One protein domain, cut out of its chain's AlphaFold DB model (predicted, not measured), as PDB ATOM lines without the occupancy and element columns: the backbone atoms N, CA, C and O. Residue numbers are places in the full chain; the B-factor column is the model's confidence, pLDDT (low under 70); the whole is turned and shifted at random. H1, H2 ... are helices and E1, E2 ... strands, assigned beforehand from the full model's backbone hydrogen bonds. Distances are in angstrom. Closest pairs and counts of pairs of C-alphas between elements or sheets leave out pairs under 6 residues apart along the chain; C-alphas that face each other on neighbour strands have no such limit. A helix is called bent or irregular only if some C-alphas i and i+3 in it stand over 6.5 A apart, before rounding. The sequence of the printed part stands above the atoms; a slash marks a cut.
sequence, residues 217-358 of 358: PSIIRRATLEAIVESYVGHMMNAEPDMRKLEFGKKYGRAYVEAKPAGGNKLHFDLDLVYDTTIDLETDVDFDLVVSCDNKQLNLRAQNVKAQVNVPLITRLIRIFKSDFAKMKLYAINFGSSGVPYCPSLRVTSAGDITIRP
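Overview. This is residues 217 to 358 of the 358 residues of the protein "PLAT domain-containing protein" of Flavilitoribacter nigricans DSM 23189 = NBRC 102662 (UniProt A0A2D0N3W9). A long, strongly twisted sheet of antiparallel strands, E1 to E5, has helices H1 and H2 packed on it, and the small antiparallel hairpin E6 and E7 sits near one end. E2, E3, E4 and E5 form a meander, each strand the antiparallel neighbour of the one before. You have 142 printed residues, with two named helices and seven named strands in the order H1 E1 E2 E3 E4 E5 H2 E6 E7, class mixed. The whole is compact, with a radius of gyration of the C-alphas of 16.2 A, and spans 55 by 28 by 21 A.

Arrangement. Start at H1, residues 222 to 239, which touches E2, residues 257 to 261; their closest C-alphas, Glu 226 and Val 257, are 5.8 A apart. H1 is on the branched sheet at a height of 6.3 A. Beside E3, residues 266 to 275, find E1, residues 246 to 248, and E2 on one side and E4, residues 281 to 294, on the other. Look for N 247 and O 274 at 2.9 A, and in the hairpins E2 and E3, and E3 and E4, for N 258 and O 270 at 2.9 A and N 269 and O 287 at 2.7 A. E4 and E5, residues 297 to 309, make another hairpin, with N 288 and O 303 at 2.8 A. H2, residues 312 to 327, is over E4 and E5, runs along the strands at a height of 7.7 A, and is irregular: C-alphas 313 and 316 are 8.0 A apart. Its closest C-alphas to E5, Ala 326 and Ala 302, are 5.6 A apart. E6, residues 345 to 348, and E7, residues 354 to 357, are a hairpin, with N 347 and O 355 at 3.0 A; E6 touches E4, closest at C-alphas Leu 346 and Ser 292, 7.1 A. O i to N i+4 pairs are within hydrogen-bond range in 13 of 14 for H1 and 9 of 12 for H2.

Along the chain. Find C-alpha 222 at (49.660, -38.800, -38.319); from there H1 runs 25.5 A. E3 runs 27.7 A, E4 39.4 A, E5 35.3 A and H2 24.9 A. E7 ends at C-alpha 357, (44.565, -40.504, -22.646).

Size, cuts and confidence. The two C-alphas farthest apart, Thr 278 and Pro 341, are 55.9 A apart. The printed part has no cut; the link from H2 to E6, residues 328 to 344, is long. pLDDT is under 70 at residues 312 to 314 and 326 to 341.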
ATOM      1  N   PRO A 217      51.166 -46.525 -27.009       87.44
ATOM      2  CA  PRO A 217      51.538 -45.130 -27.185       87.44
ATOM      3  C   PRO A 217      50.442 -44.224 -26.608       87.44
ATOM      4  O   PRO A 217      49.260 -44.542 -26.707       87.44
ATOM      5  N   SER A 218      50.812 -43.080 -26.038       88.19
ATOM      6  CA  SER A 218      49.841 -42.023 -25.721       88.19
ATOM      7  C   SER A 218      49.577 -41.107 -26.920       88.19
ATOM      8  O   SER A 218      48.660 -40.289 -26.880       88.19
ATOM      9  N   ILE A 219      50.380 -41.222 -27.984       91.69
ATOM     10  CA  ILE A 219      50.212 -40.499 -29.246       91.69
ATOM     11  C   ILE A 219      50.523 -41.439 -30.414       91.69
ATOM     12  O   ILE A 219      51.636 -41.956 -30.520       91.69
ATOM     13  N   ILE A 220      49.568 -41.623 -31.324       93.19
ATOM     14  CA  ILE A 220      49.825 -42.198 -32.649       93.19
ATOM     15  C   ILE A 220      49.956 -41.034 -33.621       93.19
ATOM     16  O   ILE A 220      48.994 -40.309 -33.869       93.19
ATOM     17  N   ARG A 221      51.166 -40.839 -34.148       95.88
ATOM     18  CA  ARG A 221      51.438 -39.726 -35.058       95.88
ATOM     19  C   ARG A 221      50.726 -39.927 -36.387       95.88
ATOM     20  O   ARG A 221      50.722 -41.041 -36.913       95.88
ATOM     21  N   ARG A 222      50.254 -38.837 -36.981       96.88
ATOM     22  CA  ARG A 222      49.660 -38.800 -38.319       96.88
ATOM     23  C   ARG A 222      50.520 -39.538 -39.351       96.88
ATOM     24  O   ARG A 222      50.051 -40.459 -40.007       96.88
ATOM     25  N   ALA A 223      51.813 -39.214 -39.392       96.62
ATOM     26  CA  ALA A 223      52.770 -39.831 -40.313       96.62
ATOM     27  C   ALA A 223      52.922 -41.352 -40.114       96.62
ATOM     28  O   ALA A 223      53.279 -42.069 -41.040       96.62
ATOM     29  N   THR A 224      52.662 -41.867 -38.904       95.12
ATOM     30  CA  THR A 224      52.641 -43.320 -38.672       95.12
ATOM     31  C   THR A 224      51.411 -43.958 -39.308       95.12
ATOM     32  O   THR A 224      51.534 -45.022 -39.898       95.12
ATOM     33  N   LEU A 225      50.244 -43.317 -39.218       95.75
ATOM     34  CA  LEU A 225      49.023 -43.826 -39.847       95.75
ATOM     35  C   LEU A 225      49.131 -43.807 -41.374       95.75
ATOM     36  O   LEU A 225      48.740 -44.773 -42.014       95.75
ATOM     37  N   GLU A 226      49.722 -42.758 -41.942       96.94
ATOM     38  CA  GLU A 226      50.006 -42.668 -43.381       96.94
ATOM     39  C   GLU A 226      50.935 -43.777 -43.852       96.94
ATOM     40  O   GLU A 226      50.594 -44.473 -44.796       96.94
ATOM     41  N   ALA A 227      52.048 -44.017 -43.150       96.19
ATOM     42  CA  ALA A 227      52.962 -45.106 -43.492       96.19
ATOM     43  C   ALA A 227      52.289 -46.489 -43.410       96.19
ATOM     44  O   ALA A 227      52.594 -47.378 -44.208       96.19
ATOM     45  N   ILE A 228      51.374 -46.675 -42.449       94.88
ATOM     46  CA  ILE A 228      50.595 -47.911 -42.306       94.88
ATOM     47  C   ILE A 228      49.638 -48.081 -43.492       94.88
ATOM     48  O   ILE A 228      49.570 -49.172 -44.053       94.88
ATOM     49  N   VAL A 229      48.914 -47.024 -43.876       95.44
ATOM     50  CA  VAL A 229      48.005 -47.052 -45.032       95.44
ATOM     51  C   VAL A 229      48.788 -47.264 -46.329       95.44
ATOM     52  O   VAL A 229      48.434 -48.166 -47.076       95.44
ATOM     53  N   GLU A 230      49.883 -46.530 -46.554       96.50
ATOM     54  CA  GLU A 230      50.779 -46.683 -47.715       96.50
ATOM     55  C   GLU A 230      51.259 -48.132 -47.858       96.50
ATOM     56  O   GLU A 230      51.031 -48.759 -48.890       96.50
ATOM     57  N   SER A 231      51.832 -48.708 -46.794       95.94
ATOM     58  CA  SER A 231      52.350 -50.084 -46.838       95.94
ATOM     59  C   SER A 231      51.246 -51.121 -47.065       95.94
ATOM     60  O   SER A 231      51.476 -52.138 -47.715       95.94
ATOM     61  N   TYR A 232      50.051 -50.908 -46.504       94.75
ATOM     62  CA  TYR A 232      48.927 -51.820 -46.710       94.75
ATOM     63  C   TYR A 232      48.390 -51.738 -48.138       94.75
ATOM     64  O   TYR A 232      48.076 -52.761 -48.732       94.75
ATOM     65  N   VAL A 233      48.301 -50.539 -48.709       94.56
ATOM     66  CA  VAL A 233      47.819 -50.355 -50.081       94.56
ATOM     67  C   VAL A 233      48.783 -50.951 -51.093       94.56
ATOM     68  O   VAL A 233      48.325 -51.711 -51.943       94.56
ATOM     69  N   GLY A 234      50.091 -50.720 -50.944       96.06
ATOM     70  CA  GLY A 234      51.099 -51.394 -51.769       96.06
ATOM     71  C   GLY A 234      51.017 -52.920 -51.640       96.06
ATOM     72  O   GLY A 234      51.040 -53.651 -52.633       96.06
ATOM     73  N   HIS A 235      50.793 -53.433 -50.425       95.50
ATOM     74  CA  HIS A 235      50.530 -54.861 -50.244       95.50
ATOM     75  C   HIS A 235      49.310 -55.338 -51.055       95.50
ATOM     76  O   HIS A 235      49.399 -56.360 -51.744       95.50
ATOM     77  N   MET A 236      48.195 -54.609 -50.985       93.56
ATOM     78  CA  MET A 236      46.942 -54.950 -51.659       93.56
ATOM     79  C   MET A 236      47.048 -54.877 -53.185       93.56
ATOM     80  O   MET A 236      46.495 -55.748 -53.851       93.56
ATOM     81  N   MET A 237      47.795 -53.916 -53.739       94.06
ATOM     82  CA  MET A 237      48.070 -53.824 -55.181       94.06
ATOM     83  C   MET A 237      48.643 -55.136 -55.723       94.06
ATOM     84  O   MET A 237      48.202 -55.635 -56.750       94.06
ATOM     85  N   ASN A 238      49.539 -55.781 -54.980       94.62
ATOM     86  CA  ASN A 238      50.168 -57.030 -55.409       94.62
ATOM     87  C   ASN A 238      49.352 -58.287 -55.040       94.62
ATOM     88  O   ASN A 238      49.345 -59.294 -55.770       94.62
ATOM     89  N   ALA A 239      48.668 -58.242 -53.893       92.88
ATOM     90  CA  ALA A 239      47.912 -59.366 -53.351       92.88
ATOM     91  C   ALA A 239      46.554 -59.570 -54.035       92.88
ATOM     92  O   ALA A 239      46.189 -60.716 -54.302       92.88
ATOM     93  N   GLU A 240      45.838 -58.489 -54.354       90.75
ATOM     94  CA  GLU A 240      44.509 -58.555 -54.955       90.75
ATOM     95  C   GLU A 240      44.588 -58.479 -56.483       90.75
ATOM     96  O   GLU A 240      45.022 -57.463 -57.029       90.75
ATOM     97  N   PRO A 241      44.119 -59.509 -57.218       90.38
ATOM     98  CA  PRO A 241      44.227 -59.554 -58.676       90.38
ATOM     99  C   PRO A 241      43.661 -58.325 -59.392       90.38
ATOM    100  O   PRO A 241      44.188 -57.915 -60.423       90.38
ATOM    101  N   ASP A 242      42.603 -57.736 -58.841       86.88
ATOM    102  CA  ASP A 242      41.938 -56.583 -59.436       86.88
ATOM    103  C   ASP A 242      42.633 -55.245 -59.125       86.88
ATOM    104  O   ASP A 242      42.322 -54.248 -59.771       86.88
ATOM    105  N   MET A 243      43.570 -55.214 -58.169       90.25
ATOM    106  CA  MET A 243      44.378 -54.035 -57.834       90.25
ATOM    107  C   MET A 243      45.781 -54.075 -58.453       90.25
ATOM    108  O   MET A 243      46.487 -53.083 -58.371       90.25
ATOM    109  N   ARG A 244      46.175 -55.164 -59.129       91.81
ATOM    110  CA  ARG A 244      47.519 -55.336 -59.732       91.81
ATOM    111  C   ARG A 244      47.906 -54.360 -60.825       91.81
ATOM    112  O   ARG A 244      49.058 -54.332 -61.228       91.81
ATOM    113  N   LYS A 245      46.932 -53.630 -61.345       91.50
ATOM    114  CA  LYS A 245      47.151 -52.565 -62.322       91.50
ATOM    115  C   LYS A 245      47.150 -51.191 -61.671       91.50
ATOM    116  O   LYS A 245      47.137 -50.203 -62.378       91.50
ATOM    117  N   LEU A 246      47.039 -51.117 -60.350       92.62
ATOM    118  CA  LEU A 246      47.193 -49.867 -59.637       92.62
ATOM    119  C   LEU A 246      48.639 -49.718 -59.207       92.62
ATOM    120  O   LEU A 246      49.245 -50.663 -58.709       92.62
ATOM    121  N   GLU A 247      49.119 -48.499 -59.329       94.62
ATOM    122  CA  GLU A 247      50.389 -48.043 -58.800       94.62
ATOM    123  C   GLU A 247      50.175 -46.725 -58.058       94.62
ATOM    124  O   GLU A 247      49.128 -46.075 -58.172       94.62
ATOM    125  N   PHE A 248      51.161 -46.331 -57.261       94.62
ATOM    126  CA  PHE A 248      51.163 -44.998 -56.680       94.62
ATOM    127  C   PHE A 248      51.387 -43.970 -57.787       94.62
ATOM    128  O   PHE A 248      52.388 -44.011 -58.497       94.62
ATOM    129  N   GLY A 249      50.420 -43.067 -57.930       90.62
ATOM    130  CA  GLY A 249      50.316 -42.152 -59.053       90.62
ATOM    131  C   GLY A 249      51.205 -40.924 -58.929       90.62
ATOM    132  O   GLY A 249      52.223 -40.903 -58.248       90.62
ATOM    133  N   LYS A 250      50.808 -39.827 -59.569       87.44
ATOM    134  CA  LYS A 250      51.497 -38.557 -59.355       87.44
ATOM    135  C   LYS A 250      51.186 -38.038 -57.955       87.44
ATOM    136  O   LYS A 250      50.037 -37.916 -57.574       87.44
ATOM    137  N   LYS A 251      52.227 -37.657 -57.222       86.75
ATOM    138  CA  LYS A 251      52.104 -37.039 -55.903       86.75
ATOM    139  C   LYS A 251      51.402 -35.677 -55.985       86.75
ATOM    140  O   LYS A 251      52.001 -34.712 -56.481       86.75
ATOM    141  N   TYR A 252      50.202 -35.571 -55.422       84.25
ATOM    142  CA  TYR A 252      49.476 -34.316 -55.260       84.25
ATOM    143  C   TYR A 252      49.553 -33.849 -53.811       84.25
ATOM    144  O   TYR A 252      48.753 -34.188 -52.955       84.25
ATOM    145  N   GLY A 253      50.553 -33.011 -53.530       89.88
ATOM    146  CA  GLY A 253      50.773 -32.456 -52.195       89.88
ATOM    147  C   GLY A 253      52.107 -32.879 -51.587       89.88
ATOM    148  O   GLY A 253      53.160 -32.846 -52.229       89.88
ATOM    149  N   ARG A 254      52.092 -33.207 -50.297       92.75
ATOM    150  CA  ARG A 254      53.256 -33.599 -49.489       92.75
ATOM    151  C   ARG A 254      53.575 -35.095 -49.523       92.75
ATOM    152  O   ARG A 254      54.733 -35.419 -49.249       92.75
ATOM    153  N   ALA A 255      52.646 -35.989 -49.861       94.00
ATOM    154  CA  ALA A 255      52.862 -37.440 -49.970       94.00
ATOM    155  C   ALA A 255      51.808 -38.100 -50.878       94.00
ATOM    156  O   ALA A 255      50.824 -37.463 -51.195       94.00
ATOM    157  N   TYR A 256      52.024 -39.362 -51.263       95.44
ATOM    158  CA  TYR A 256      51.051 -40.162 -52.030       95.44
ATOM    159  C   TYR A 256      49.868 -40.642 -51.180       95.44
ATOM    160  O   TYR A 256      48.829 -41.034 -51.694       95.44
ATOM    161  N   VAL A 257      50.066 -40.676 -49.860       96.31
ATOM    162  CA  VAL A 257      49.037 -40.977 -48.872       96.31
ATOM    163  C   VAL A 257      49.041 -39.858 -47.852       96.31
ATOM    164  O   VAL A 257      50.030 -39.644 -47.139       96.31
ATOM    165  N   GLU A 258      47.926 -39.149 -47.750       97.12
ATOM    166  CA  GLU A 258      47.820 -37.981 -46.895       97.12
ATOM    167  C   GLU A 258      46.634 -38.065 -45.955       97.12
ATOM    168  O   GLU A 258      45.501 -38.212 -46.385       97.12
ATOM    169  N   ALA A 259      46.871 -37.868 -44.659       97.56
ATOM    170  CA  ALA A 259      45.804 -37.650 -43.700       97.56
ATOM    171  C   ALA A 259      45.644 -36.165 -43.336       97.56
ATOM    172  O   ALA A 259      46.618 -35.414 -43.168       97.56
ATOM    173  N   LYS A 260      44.397 -35.751 -43.110       97.56
ATOM    174  CA  LYS A 260      44.030 -34.471 -42.486       97.56
ATOM    175  C   LYS A 260      42.898 -34.665 -41.470       97.56
ATOM    176  O   LYS A 260      42.079 -35.564 -41.640       97.56
ATOM    177  N   PRO A 261      42.820 -33.865 -40.393       97.75
ATOM    178  CA  PRO A 261      41.692 -33.933 -39.465       97.75
ATOM    179  C   PRO A 261      40.359 -33.686 -40.181       97.75
ATOM    180  O   PRO A 261      40.249 -32.750 -40.968       97.75
ATOM    181  N   ALA A 262      39.342 -34.489 -39.866       97.19
ATOM    182  CA  ALA A 262      38.009 -34.408 -40.477       97.19
ATOM    183  C   ALA A 262      36.893 -34.144 -39.446       97.19
ATOM    184  O   ALA A 262      35.724 -34.458 -39.665       97.19
ATOM    185  N   GLY A 263      37.270 -33.574 -38.298       93.94
ATOM    186  CA  GLY A 263      36.379 -33.325 -37.166       93.94
ATOM    187  C   GLY A 263      36.153 -34.555 -36.280       93.94
ATOM    188  O   GLY A 263      36.288 -35.705 -36.698       93.94
ATOM    189  N   GLY A 264      35.818 -34.308 -35.010       94.06
ATOM    190  CA  GLY A 264      35.577 -35.362 -34.022       94.06
ATOM    191  C   GLY A 264      36.770 -36.311 -33.854       94.06
ATOM    192  O   GLY A 264      37.880 -35.892 -33.531       94.06
ATOM    193  N   ASN A 265      36.522 -37.602 -34.065       95.12
ATOM    194  CA  ASN A 265      37.488 -38.698 -33.983       95.12
ATOM    195  C   ASN A 265      37.913 -39.221 -35.367       95.12
ATOM    196  O   ASN A 265      38.245 -40.401 -35.501       95.12
ATOM    197  N   LYS A 266      37.854 -38.370 -36.399       96.81
ATOM    198  CA  LYS A 266      38.077 -38.764 -37.791       96.81
ATOM    199  C   LYS A 266      39.320 -38.126 -38.395       96.81
ATOM    200  O   LYS A 266      39.615 -36.949 -38.171       96.81
ATOM    201  N   LEU A 267      39.988 -38.908 -39.229       97.50
ATOM    202  CA  LEU A 267      41.010 -38.462 -40.167       97.50
ATOM    203  C   LEU A 267      40.511 -38.742 -41.575       97.50
ATOM    204  O   LEU A 267      40.093 -39.857 -41.848       97.50
ATOM    205  N   HIS A 268      40.563 -37.757 -42.452       97.69
ATOM    206  CA  HIS A 268      40.322 -37.954 -43.869       97.69
ATOM    207  C   HIS A 268      41.641 -38.306 -44.545       97.69
ATOM    208  O   HIS A 268      42.611 -37.566 -44.380       97.69
ATOM    209  N   PHE A 269      41.656 -39.427 -45.251       96.62
ATOM    210  CA  PHE A 269      42.760 -39.926 -46.050       96.62
ATOM    211  C   PHE A 269      42.485 -39.679 -47.524       96.62
ATOM    212  O   PHE A 269      41.370 -39.924 -47.978       96.62
ATOM    213  N   ASP A 270      43.525 -39.234 -48.211       96.06
ATOM    214  CA  ASP A 270      43.598 -39.007 -49.648       96.06
ATOM    215  C   ASP A 270      44.755 -39.845 -50.210       96.06
ATOM    216  O   ASP A 270      45.825 -39.913 -49.585       96.06
ATOM    217  N   LEU A 271      44.497 -40.584 -51.287       95.38
ATOM    218  CA  LEU A 271      45.423 -41.540 -51.891       95.38
ATOM    219  C   LEU A 271      45.532 -41.261 -53.384       95.38
ATOM    220  O   LEU A 271      44.564 -41.466 -54.122       95.38
ATOM    221  N   ASP A 272      46.745 -40.924 -53.805       94.81
ATOM    222  CA  ASP A 272      47.089 -40.648 -55.194       94.81
ATOM    223  C   ASP A 272      47.485 -41.947 -55.904       94.81
ATOM    224  O   ASP A 272      48.629 -42.411 -55.789       94.81
ATOM    225  N   LEU A 273      46.555 -42.561 -56.635       94.06
ATOM    226  CA  LEU A 273      46.821 -43.776 -57.407       94.06
ATOM    227  C   LEU A 273      46.696 -43.517 -58.907       94.06
ATOM    228  O   LEU A 273      45.990 -42.617 -59.359       94.06
ATOM    229  N   VAL A 274      47.359 -44.345 -59.702       92.44
ATOM    230  CA  VAL A 274      47.168 -44.419 -61.151       92.44
ATOM    231  C   VAL A 274      46.842 -45.856 -61.515       92.44
ATOM    232  O   VAL A 274      47.341 -46.799 -60.906       92.44
ATOM    233  N   TYR A 275      45.947 -46.021 -62.482       89.94
ATOM    234  CA  TYR A 275      45.655 -47.311 -63.080       89.94
ATOM    235  C   TYR A 275      46.471 -47.465 -64.371       89.94
ATOM    236  O   TYR A 275      46.174 -46.800 -65.368       89.94
ATOM    237  N   ASP A 276      47.476 -48.340 -64.325       85.12
ATOM    238  CA  ASP A 276      48.391 -48.690 -65.409       85.12
ATOM    239  C   ASP A 276      47.614 -49.300 -66.586       85.12
ATOM    240  O   ASP A 276      47.107 -50.436 -66.575       85.12
ATOM    241  N   THR A 277      47.472 -48.475 -67.617       82.56
ATOM    242  CA  THR A 277      46.993 -48.860 -68.941       82.56
ATOM    243  C   THR A 277      47.831 -48.131 -69.982       82.56
ATOM    244  O   THR A 277      48.765 -47.414 -69.663       82.56
ATOM    245  N   THR A 278      47.467 -48.225 -71.261       81.88
ATOM    246  CA  THR A 278      48.114 -47.414 -72.309       81.88
ATOM    247  C   THR A 278      47.995 -45.900 -72.084       81.88
ATOM    248  O   THR A 278      48.651 -45.133 -72.783       81.88
ATOM    249  N   ILE A 279      47.100 -45.465 -71.192       80.25
ATOM    250  CA  ILE A 279      46.933 -44.077 -70.764       80.25
ATOM    251  C   ILE A 279      46.873 -44.088 -69.236       80.25
ATOM    252  O   ILE A 279      46.028 -44.786 -68.675       80.25
ATOM    253  N   ASP A 280      47.713 -43.303 -68.572       81.94
ATOM    254  CA  ASP A 280      47.693 -43.190 -67.114       81.94
ATOM    255  C   ASP A 280      46.354 -42.602 -66.660       81.94
ATOM    256  O   ASP A 280      46.034 -41.435 -66.916       81.94
ATOM    257  N   LEU A 281      45.529 -43.436 -66.023       87.25
ATOM    258  CA  LEU A 281      44.244 -43.016 -65.482       87.25
ATOM    259  C   LEU A 281      44.395 -42.736 -63.993       87.25
ATOM    260  O   LEU A 281      44.389 -43.651 -63.167       87.25
ATOM    261  N   GLU A 282      44.487 -41.453 -63.668       89.06
ATOM    262  CA  GLU A 282      44.417 -40.952 -62.299       89.06
ATOM    263  C   GLU A 282      43.181 -41.510 -61.577       89.06
ATOM    264  O   GLU A 282      42.055 -41.503 -62.098       89.06
ATOM    265  N   THR A 283      43.444 -42.075 -60.404       88.44
ATOM    266  CA  THR A 283      42.492 -42.767 -59.548       88.44
ATOM    267  C   THR A 283      42.671 -42.253 -58.125       88.44
ATOM    268  O   THR A 283      43.532 -42.729 -57.389       88.44
ATOM    269  N   ASP A 284      41.820 -41.316 -57.727       89.31
ATOM    270  CA  ASP A 284      41.859 -40.741 -56.384       89.31
ATOM    271  C   ASP A 284      40.991 -41.580 -55.453       89.31
ATOM    272  O   ASP A 284      39.829 -41.884 -55.768       89.31
ATOM    273  N   VAL A 285      41.536 -41.969 -54.301       91.94
ATOM    274  CA  VAL A 285      40.787 -42.721 -53.290       91.94
ATOM    275  C   VAL A 285      40.745 -41.956 -51.977       91.94
ATOM    276  O   VAL A 285      41.704 -41.933 -51.213       91.94
ATOM    277  N   ASP A 286      39.568 -41.427 -51.664       93.88
ATOM    278  CA  ASP A 286      39.285 -40.753 -50.406       93.88
ATOM    279  C   ASP A 286      38.600 -41.697 -49.412       93.88
ATOM    280  O   ASP A 286      37.655 -42.418 -49.756       93.88
ATOM    281  N   PHE A 287      38.961 -41.629 -48.133       94.88
ATOM    282  CA  PHE A 287      38.163 -42.246 -47.070       94.88
ATOM    283  C   PHE A 287      38.350 -41.564 -45.718       94.88
ATOM    284  O   PHE A 287      39.350 -40.910 -45.456       94.88
ATOM    285  N   ASP A 288      37.407 -41.775 -44.804       95.25
ATOM    286  CA  ASP A 288      37.554 -41.349 -43.418       95.25
ATOM    287  C   ASP A 288      38.001 -42.531 -42.555       95.25
ATOM    288  O   ASP A 288      37.312 -43.547 -42.466       95.25
ATOM    289  N   LEU A 289      39.121 -42.393 -41.854       94.31
ATOM    290  CA  LEU A 289      39.508 -43.282 -40.772       94.31
ATOM    291  C   LEU A 289      38.871 -42.803 -39.466       94.31
ATOM    292  O   LEU A 289      39.235 -41.760 -38.917       94.31
ATOM    293  N   VAL A 290      37.921 -43.581 -38.955       93.75
ATOM    294  CA  VAL A 290      37.253 -43.329 -37.677       93.75
ATOM    295  C   VAL A 290      37.983 -44.073 -36.569       93.75
ATOM    296  O   VAL A 290      38.177 -45.287 -36.651       93.75
ATOM    297  N   VAL A 291      38.360 -43.339 -35.525       92.69
ATOM    298  CA  VAL A 291      39.068 -43.868 -34.358       92.69
ATOM    299  C   VAL A 291      38.080 -44.045 -33.207       92.69
ATOM    300  O   VAL A 291      37.551 -43.063 -32.689       92.69
ATOM    301  N   SER A 292      37.828 -45.271 -32.762       91.94
ATOM    302  CA  SER A 292      37.004 -45.543 -31.576       91.94
ATOM    303  C   SER A 292      37.732 -46.447 -30.592       91.94
ATOM    304  O   SER A 292      38.734 -47.072 -30.929       91.94
ATOM    305  N   CYS A 293      37.250 -46.504 -29.352       89.12
ATOM    306  CA  CYS A 293      37.599 -47.589 -28.453       89.12
ATOM    307  C   CYS A 293      36.320 -48.256 -27.981       89.12
ATOM    308  O   CYS A 293      35.496 -47.613 -27.337       89.12
ATOM    309  N   ASP A 294      36.203 -49.549 -28.264       87.19
ATOM    310  CA  ASP A 294      35.053 -50.363 -27.888       87.19
ATOM    311  C   ASP A 294      35.568 -51.646 -27.241       87.19
ATOM    312  O   ASP A 294      36.544 -52.236 -27.708       87.19
ATOM    313  N   ASN A 295      34.951 -52.080 -26.138       85.75
ATOM    314  CA  ASN A 295      35.364 -53.284 -25.404       85.75
ATOM    315  C   ASN A 295      36.866 -53.321 -25.058       85.75
ATOM    316  O   ASN A 295      37.493 -54.380 -25.097       85.75
ATOM    317  N   LYS A 296      37.443 -52.162 -24.697       82.31
ATOM    318  CA  LYS A 296      38.872 -51.998 -24.357       82.31
ATOM    319  C   LYS A 296      39.808 -52.287 -25.540       82.31
ATOM    320  O   LYS A 296      40.959 -52.678 -25.348       82.31
ATOM    321  N   GLN A 297      39.330 -52.106 -26.769       82.25
ATOM    322  CA  GLN A 297      40.119 -52.254 -27.988       82.25
ATOM    323  C   GLN A 297      40.074 -50.957 -28.782       82.25
ATOM    324  O   GLN A 297      38.987 -50.453 -29.058       82.25
ATOM    325  N   LEU A 298      41.244 -50.423 -29.152       84.94
ATOM    326  CA  LEU A 298      41.304 -49.357 -30.150       84.94
ATOM    327  C   LEU A 298      40.866 -49.945 -31.487       84.94
ATOM    328  O   LEU A 298      41.459 -50.918 -31.951       84.94
ATOM    329  N   ASN A 299      39.875 -49.327 -32.108       85.81
ATOM    330  CA  ASN A 299      39.398 -49.677 -33.429       85.81
ATOM    331  C   ASN A 299      39.689 -48.515 -34.377       85.81
ATOM    332  O   ASN A 299      39.305 -47.371 -34.127       85.81
ATOM    333  N   LEU A 300      40.356 -48.828 -35.481       89.00
ATOM    334  CA  LEU A 300      40.539 -47.931 -36.611       89.00
ATOM    335  C   LEU A 300      39.718 -48.500 -37.767       89.00
ATOM    336  O   LEU A 300      39.962 -49.625 -38.206       89.00
ATOM    337  N   ARG A 301      38.711 -47.754 -38.221       88.06
ATOM    338  CA  ARG A 301      37.775 -48.217 -39.250       88.06
ATOM    339  C   ARG A 301      37.694 -47.220 -40.393       88.06
ATOM    340  O   ARG A 301      37.298 -46.079 -40.169       88.06
ATOM    341  N   ALA A 302      37.985 -47.674 -41.608       90.81
ATOM    342  CA  ALA A 302      37.716 -46.894 -42.808       90.81
ATOM    343  C   ALA A 302      36.201 -46.807 -43.067       90.81
ATOM    344  O   ALA A 302      35.459 -47.790 -42.945       90.81
ATOM    345  N   GLN A 303      35.730 -45.612 -43.401       91.25
ATOM    346  CA  GLN A 303      34.348 -45.281 -43.739       91.25
ATOM    347  C   GLN A 303      34.334 -44.267 -44.882       91.25
ATOM    348  O   GLN A 303      35.366 -43.706 -45.232       91.25
ATOM    349  N   ASN A 304      33.157 -44.020 -45.463       92.12
ATOM    350  CA  ASN A 304      32.975 -43.013 -46.515       92.12
ATOM    351  C   ASN A 304      33.944 -43.163 -47.700       92.12
ATOM    352  O   ASN A 304      34.307 -42.167 -48.313       92.12
ATOM    353  N   VAL A 305      34.333 -44.403 -48.025       90.06
ATOM    354  CA  VAL A 305      35.272 -44.695 -49.111       90.06
ATOM    355  C   VAL A 305      34.670 -44.252 -50.445       90.06
ATOM    356  O   VAL A 305      33.621 -44.760 -50.871       90.06
ATOM    357  N   LYS A 306      35.345 -43.312 -51.096       90.31
ATOM    358  CA  LYS A 306      35.054 -42.810 -52.435       90.31
ATOM    359  C   LYS A 306      36.280 -43.076 -53.290       90.31
ATOM    360  O   LYS A 306      37.395 -42.855 -52.851       90.31
ATOM    361  N   ALA A 307      36.053 -43.566 -54.495       87.12
ATOM    362  CA  ALA A 307      37.096 -43.656 -55.497       87.12
ATOM    363  C   ALA A 307      36.583 -42.928 -56.735       87.12
ATOM    364  O   ALA A 307      35.456 -43.186 -57.181       87.12
ATOM    365  N   GLN A 308      37.374 -41.981 -57.219       84.00
ATOM    366  CA  GLN A 308      37.099 -41.201 -58.412       84.00
ATOM    367  C   GLN A 308      38.080 -41.656 -59.479       84.00
ATOM    368  O   GLN A 308      39.281 -41.699 -59.262       84.00
ATOM    369  N   VAL A 309      37.542 -42.055 -60.624       81.69
ATOM    370  CA  VAL A 309      38.343 -42.394 -61.795       81.69
ATOM    371  C   VAL A 309      37.822 -41.534 -62.922       81.69
ATOM    372  O   VAL A 309      36.611 -41.485 -63.157       81.69
ATOM    373  N   ASN A 310      38.731 -40.925 -63.672       77.44
ATOM    374  CA  ASN A 310      38.398 -40.112 -64.839       77.44
ATOM    375  C   ASN A 310      37.731 -40.905 -65.993       77.44
ATOM    376  O   ASN A 310      37.380 -40.322 -67.019       77.44
ATOM    377  N   VAL A 311      37.497 -42.220 -65.841       74.12
ATOM    378  CA  VAL A 311      36.852 -43.088 -66.841       74.12
ATOM    379  C   VAL A 311      35.770 -43.992 -66.203       74.12
ATOM    380  O   VAL A 311      36.065 -44.746 -65.275       74.12
ATOM    381  N   PRO A 312      34.525 -44.019 -66.732       63.34
ATOM    382  CA  PRO A 312      33.394 -44.778 -66.165       63.34
ATOM    383  C   PRO A 312      33.547 -46.308 -66.076       63.34
ATOM    384  O   PRO A 312      32.752 -46.966 -65.403       63.34
ATOM    385  N   LEU A 313      34.534 -46.901 -66.755       60.44
ATOM    386  CA  LEU A 313      34.703 -48.359 -66.845       60.44
ATOM    387  C   LEU A 313      35.148 -49.019 -65.529       60.44
ATOM    388  O   LEU A 313      35.174 -50.246 -65.438       60.44
ATOM    389  N   ILE A 314      35.444 -48.237 -64.490       67.75
ATOM    390  CA  ILE A 314      36.105 -48.730 -63.280       67.75
ATOM    391  C   ILE A 314      35.176 -48.788 -62.044       67.75
ATOM    392  O   ILE A 314      35.571 -48.607 -60.894       67.75
ATOM    393  N   THR A 315      33.907 -49.148 -62.239       70.31
ATOM    394  CA  THR A 315      32.998 -49.459 -61.112       70.31
ATOM    395  C   THR A 315      33.449 -50.674 -60.288       70.31
ATOM    396  O   THR A 315      33.073 -50.796 -59.119       70.31
ATOM    397  N   ARG A 316      34.276 -51.564 -60.860       76.38
ATOM    398  CA  ARG A 316      34.835 -52.730 -60.158       76.38
ATOM    399  C   ARG A 316      35.827 -52.329 -59.061       76.38
ATOM    400  O   ARG A 316      35.676 -52.833 -57.951       76.38
ATOM    401  N   LEU A 317      36.748 -51.390 -59.317       73.44
ATOM    402  CA  LEU A 317      37.710 -50.930 -58.299       73.44
ATOM    403  C   LEU A 317      37.001 -50.320 -57.094       73.44
ATOM    404  O   LEU A 317      37.310 -50.676 -55.963       73.44
ATOM    405  N   ILE A 318      35.974 -49.494 -57.322       76.75
ATOM    406  CA  ILE A 318      35.176 -48.902 -56.235       76.75
ATOM    407  C   ILE A 318      34.632 -49.992 -55.296       76.75
ATOM    408  O   ILE A 318      34.577 -49.801 -54.080       76.75
ATOM    409  N   ARG A 319      34.218 -51.143 -55.843       81.06
ATOM    410  CA  ARG A 319      33.705 -52.263 -55.045       81.06
ATOM    411  C   ARG A 319      34.797 -52.904 -54.190       81.06
ATOM    412  O   ARG A 319      34.518 -53.174 -53.028       81.06
ATOM    413  N   ILE A 320      35.992 -53.102 -54.744       77.12
ATOM    414  CA  ILE A 320      37.152 -53.689 -54.052       77.12
ATOM    415  C   ILE A 320      37.616 -52.773 -52.928       77.12
ATOM    416  O   ILE A 320      37.674 -53.199 -51.779       77.12
ATOM    417  N   PHE A 321      37.811 -51.482 -53.219       78.38
ATOM    418  CA  PHE A 321      38.138 -50.496 -52.193       78.38
ATOM    419  C   PHE A 321      37.095 -50.513 -51.078       78.38
ATOM    420  O   PHE A 321      37.441 -50.656 -49.910       78.38
ATOM    421  N   LYS A 322      35.801 -50.486 -51.409       77.25
ATOM    422  CA  LYS A 322      34.748 -50.568 -50.391       77.25
ATOM    423  C   LYS A 322      34.769 -51.875 -49.602       77.25
ATOM    424  O   LYS A 322      34.558 -51.812 -48.397       77.25
ATOM    425  N   SER A 323      34.977 -53.038 -50.221       78.56
ATOM    426  CA  SER A 323      34.970 -54.309 -49.491       78.56
ATOM    427  C   SER A 323      36.213 -54.489 -48.640       78.56
ATOM    428  O   SER A 323      36.092 -54.910 -47.492       78.56
ATOM    429  N   ASP A 324      37.385 -54.160 -49.165       76.12
ATOM    430  CA  ASP A 324      38.647 -54.537 -48.540       76.12
ATOM    431  C   ASP A 324      39.194 -53.439 -47.632       76.12
ATOM    432  O   ASP A 324      39.710 -53.772 -46.567       76.12
ATOM    433  N   PHE A 325      38.936 -52.152 -47.908       72.56
ATOM    434  CA  PHE A 325      39.160 -51.109 -46.895       72.56
ATOM    435  C   PHE A 325      38.140 -51.184 -45.764       72.56
ATOM    436  O   PHE A 325      38.500 -50.971 -44.611       72.56
ATOM    437  N   ALA A 326      36.877 -51.543 -46.028       68.06
ATOM    438  CA  ALA A 326      35.938 -51.750 -44.921       68.06
ATOM    439  C   ALA A 326      36.334 -52.947 -44.039       68.06
ATOM    440  O   ALA A 326      36.012 -52.966 -42.849       68.06
ATOM    441  N   LYS A 327      37.032 -53.937 -44.614       67.69
ATOM    442  CA  LYS A 327      37.640 -55.055 -43.879       67.69
ATOM    443  C   LYS A 327      39.009 -54.721 -43.297       67.69
ATOM    444  O   LYS A 327      39.448 -55.476 -42.428       67.69
ATOM    445  N   MET A 328      39.659 -53.639 -43.738       66.19
ATOM    446  CA  MET A 328      40.933 -53.162 -43.211       66.19
ATOM    447  C   MET A 328      40.732 -52.798 -41.743       66.19
ATOM    448  O   MET A 328      40.368 -51.688 -41.360       66.19
ATOM    449  N   LYS A 329      40.946 -53.796 -40.893       62.50
ATOM    450  CA  LYS A 329      41.086 -53.627 -39.459       62.50
ATOM    451  C   LYS A 329      42.531 -53.230 -39.257       62.50
ATOM    452  O   LYS A 329      43.379 -54.095 -39.041       62.50
ATOM    453  N   LEU A 330      42.808 -51.933 -39.386       58.09
ATOM    454  CA  LEU A 330      44.082 -51.358 -38.978       58.09
ATOM    455  C   LEU A 330      44.233 -51.604 -37.478       58.09
ATOM    456  O   LEU A 330      43.723 -50.837 -36.677       58.09
ATOM    457  N   TYR A 331      44.832 -52.750 -37.155       54.44
ATOM    458  CA  TYR A 331      45.123 -53.317 -35.842       54.44
ATOM    459  C   TYR A 331      44.116 -52.986 -34.735       54.44
ATOM    460  O   TYR A 331      44.063 -51.876 -34.214       54.44
ATOM    461  N   ALA A 332      43.411 -54.007 -34.247       52.25
ATOM    462  CA  ALA A 332      42.822 -53.921 -32.919       52.25
ATOM    463  C   ALA A 332      43.972 -53.819 -31.902       52.25
ATOM    464  O   ALA A 332      44.550 -54.841 -31.522       52.25
ATOM    465  N   ILE A 333      44.343 -52.603 -31.474       56.75
ATOM    466  CA  ILE A 333      45.215 -52.450 -30.304       56.75
ATOM    467  C   ILE A 333      44.388 -52.951 -29.133       56.75
ATOM    468  O   ILE A 333      43.515 -52.255 -28.611       56.75
ATOM    469  N   ASN A 334      44.615 -54.206 -28.772       56.16
ATOM    470  CA  ASN A 334      43.901 -54.824 -27.683       56.16
ATOM    471  C   ASN A 334      44.554 -54.379 -26.371       56.16
ATOM    472  O   ASN A 334      45.572 -54.933 -25.959       56.16
ATOM    473  N   PHE A 335      43.962 -53.385 -25.703       56.41
ATOM    474  CA  PHE A 335      44.346 -53.031 -24.333       56.41
ATOM    475  C   PHE A 335      43.909 -54.113 -23.321       56.41
ATOM    476  O   PHE A 335      44.331 -54.117 -22.165       56.41
ATOM    477  N   GLY A 336      43.065 -55.059 -23.750       40.66
ATOM    478  CA  GLY A 336      42.472 -56.117 -22.936       40.66
ATOM    479  C   GLY A 336      43.423 -57.230 -22.489       40.66
ATOM    480  O   GLY A 336      43.061 -57.973 -21.582       40.66
ATOM    481  N   SER A 337      44.640 -57.335 -23.033       49.62
ATOM    482  CA  SER A 337      45.693 -58.208 -22.474       49.62
ATOM    483  C   SER A 337      46.715 -57.457 -21.614       49.62
ATOM    484  O   SER A 337      47.398 -58.087 -20.811       49.62
ATOM    485  N   SER A 338      46.791 -56.123 -21.708       51.81
ATOM    486  CA  SER A 338      47.632 -55.282 -20.838       51.81
ATOM    487  C   SER A 338      46.948 -54.892 -19.521       51.81
ATOM    488  O   SER A 338      47.512 -54.139 -18.728       51.81
ATOM    489  N   GLY A 339      45.749 -55.425 -19.254       56.69
ATOM    490  CA  GLY A 339      45.038 -55.237 -17.990       56.69
ATOM    491  C   GLY A 339      44.442 -53.841 -17.798       56.69
ATOM    492  O   GLY A 339      44.086 -53.496 -16.672       56.69
ATOM    493  N   VAL A 340      44.319 -53.029 -18.856       62.56
ATOM    494  CA  VAL A 340      43.699 -51.700 -18.745       62.56
ATOM    495  C   VAL A 340      42.182 -51.875 -18.562       62.56
ATOM    496  O   VAL A 340      41.537 -52.514 -19.398       62.56
ATOM    497  N   PRO A 341      41.576 -51.370 -17.471       69.88
ATOM    498  CA  PRO A 341      40.186 -51.685 -17.143       69.88
ATOM    499  C   PRO A 341      39.156 -50.901 -17.965       69.88
ATOM    500  O   PRO A 341      37.980 -51.257 -17.923       69.88
ATOM    501  N   TYR A 342      39.572 -49.889 -18.725       79.06
ATOM    502  CA  TYR A 342      38.691 -48.978 -19.458       79.06
ATOM    503  C   TYR A 342      39.198 -48.704 -20.877       79.06
ATOM    504  O   TYR A 342      40.364 -48.926 -21.204       79.06
ATOM    505  N   CYS A 343      38.293 -48.208 -21.719       84.38
ATOM    506  CA  CYS A 343      38.658 -47.602 -22.989       84.38
ATOM    507  C   CYS A 343      39.237 -46.210 -22.740       84.38
ATOM    508  O   CYS A 343      38.561 -45.409 -22.095       84.38
ATOM    509  N   PRO A 344      40.450 -45.909 -23.224       86.50
ATOM    510  CA  PRO A 344      40.991 -44.575 -23.066       86.50
ATOM    511  C   PRO A 344      40.185 -43.557 -23.873       86.50
ATOM    512  O   PRO A 344      39.558 -43.889 -24.885       86.50
ATOM    513  N   SER A 345      40.250 -42.296 -23.456       90.75
ATOM    514  CA  SER A 345      39.736 -41.198 -24.266       90.75
ATOM    515  C   SER A 345      40.647 -40.955 -25.471       90.75
ATOM    516  O   SER A 345      41.878 -40.945 -25.377       90.75
ATOM    517  N   LEU A 346      40.019 -40.783 -26.632       92.88
ATOM    518  CA  LEU A 346      40.688 -40.631 -27.919       92.88
ATOM    519  C   LEU A 346      40.367 -39.261 -28.492       92.88
ATOM    520  O   LEU A 346      39.206 -38.850 -28.526       92.88
ATOM    521  N   ARG A 347      41.388 -38.559 -28.977       95.06
ATOM    522  CA  ARG A 347      41.203 -37.276 -29.655       95.06
ATOM    523  C   ARG A 347      42.158 -37.143 -30.825       95.06
ATOM    524  O   ARG A 347      43.373 -37.215 -30.636       95.06
ATOM    525  N   VAL A 348      41.597 -36.864 -32.000       96.69
ATOM    526  CA  VAL A 348      42.355 -36.411 -33.168       96.69
ATOM    527  C   VAL A 348      42.704 -34.935 -32.970       96.69
ATOM    528  O   VAL A 348      41.846 -34.102 -32.675       96.69
ATOM    529  N   THR A 349      43.990 -34.613 -33.052       97.06
ATOM    530  CA  THR A 349      44.506 -33.245 -32.919       97.06
ATOM    531  C   THR A 349      44.396 -32.488 -34.242       97.06
ATOM    532  O   THR A 349      44.168 -33.080 -35.293       97.06
ATOM    533  N   SER A 350      44.623 -31.172 -34.220       96.38
ATOM    534  CA  SER A 350      44.731 -30.364 -35.445       96.38
ATOM    535  C   SER A 350      45.905 -30.773 -36.344       96.38
ATOM    536  O   SER A 350      45.868 -30.515 -37.541       96.38
ATOM    537  N   ALA A 351      46.924 -31.442 -35.797       96.94
ATOM    538  CA  ALA A 351      48.033 -32.005 -36.567       96.94
ATOM    539  C   ALA A 351      47.692 -33.360 -37.221       96.94
ATOM    540  O   ALA A 351      48.496 -33.896 -37.980       96.94
ATOM    541  N   GLY A 352      46.521 -33.930 -36.920       96.56
ATOM    542  CA  GLY A 352      46.115 -35.266 -37.358       96.56
ATOM    543  C   GLY A 352      46.680 -36.409 -36.508       96.56
ATOM    544  O   GLY A 352      46.498 -37.574 -36.850       96.56
ATOM    545  N   ASP A 353      47.354 -36.105 -35.398       96.75
ATOM    546  CA  ASP A 353      47.787 -37.123 -34.439       96.75
ATOM    547  C   ASP A 353      46.603 -37.610 -33.598       96.75
ATOM    548  O   ASP A 353      45.736 -36.816 -33.226       96.75
ATOM    549  N   ILE A 354      46.606 -38.888 -33.224       94.50
ATOM    550  CA  ILE A 354      45.653 -39.461 -32.271       94.50
ATOM    551  C   ILE A 354      46.290 -39.424 -30.888       94.50
ATOM    552  O   ILE A 354      47.216 -40.181 -30.601       94.50
ATOM    553  N   THR A 355      45.772 -38.570 -30.014       93.56
ATOM    554  CA  THR A 355      46.102 -38.612 -28.587       93.56
ATOM    555  C   THR A 355      45.230 -39.642 -27.885       93.56
ATOM    556  O   THR A 355      44.019 -39.697 -28.104       93.56
ATOM    557  N   ILE A 356      45.865 -40.453 -27.049       89.44
ATOM    558  CA  ILE A 356      45.250 -41.527 -26.284       89.44
ATOM    559  C   ILE A 356      45.514 -41.185 -24.819       89.44
ATOM    560  O   ILE A 356      46.670 -41.187 -24.386       89.44
ATOM    561  N   ARG A 357      44.461 -40.856 -24.067       86.00
ATOM    562  CA  ARG A 357      44.565 -40.504 -22.646       86.00
ATOM    563  C   ARG A 357      43.806 -41.510 -21.782       86.00
ATOM    564  O   ARG A 357      42.715 -41.911 -22.190       86.00
ATOM    565  N   PRO A 358      44.362 -41.889 -20.621       75.69
ATOM    566  CA  PRO A 358      43.671 -42.764 -19.692       75.69
ATOM    567  C   PRO A 358      42.319 -42.207 -19.249       75.69
ATOM    568  O   PRO A 358      42.157 -40.964 -19.255       75.69
TER     569      PRO A 358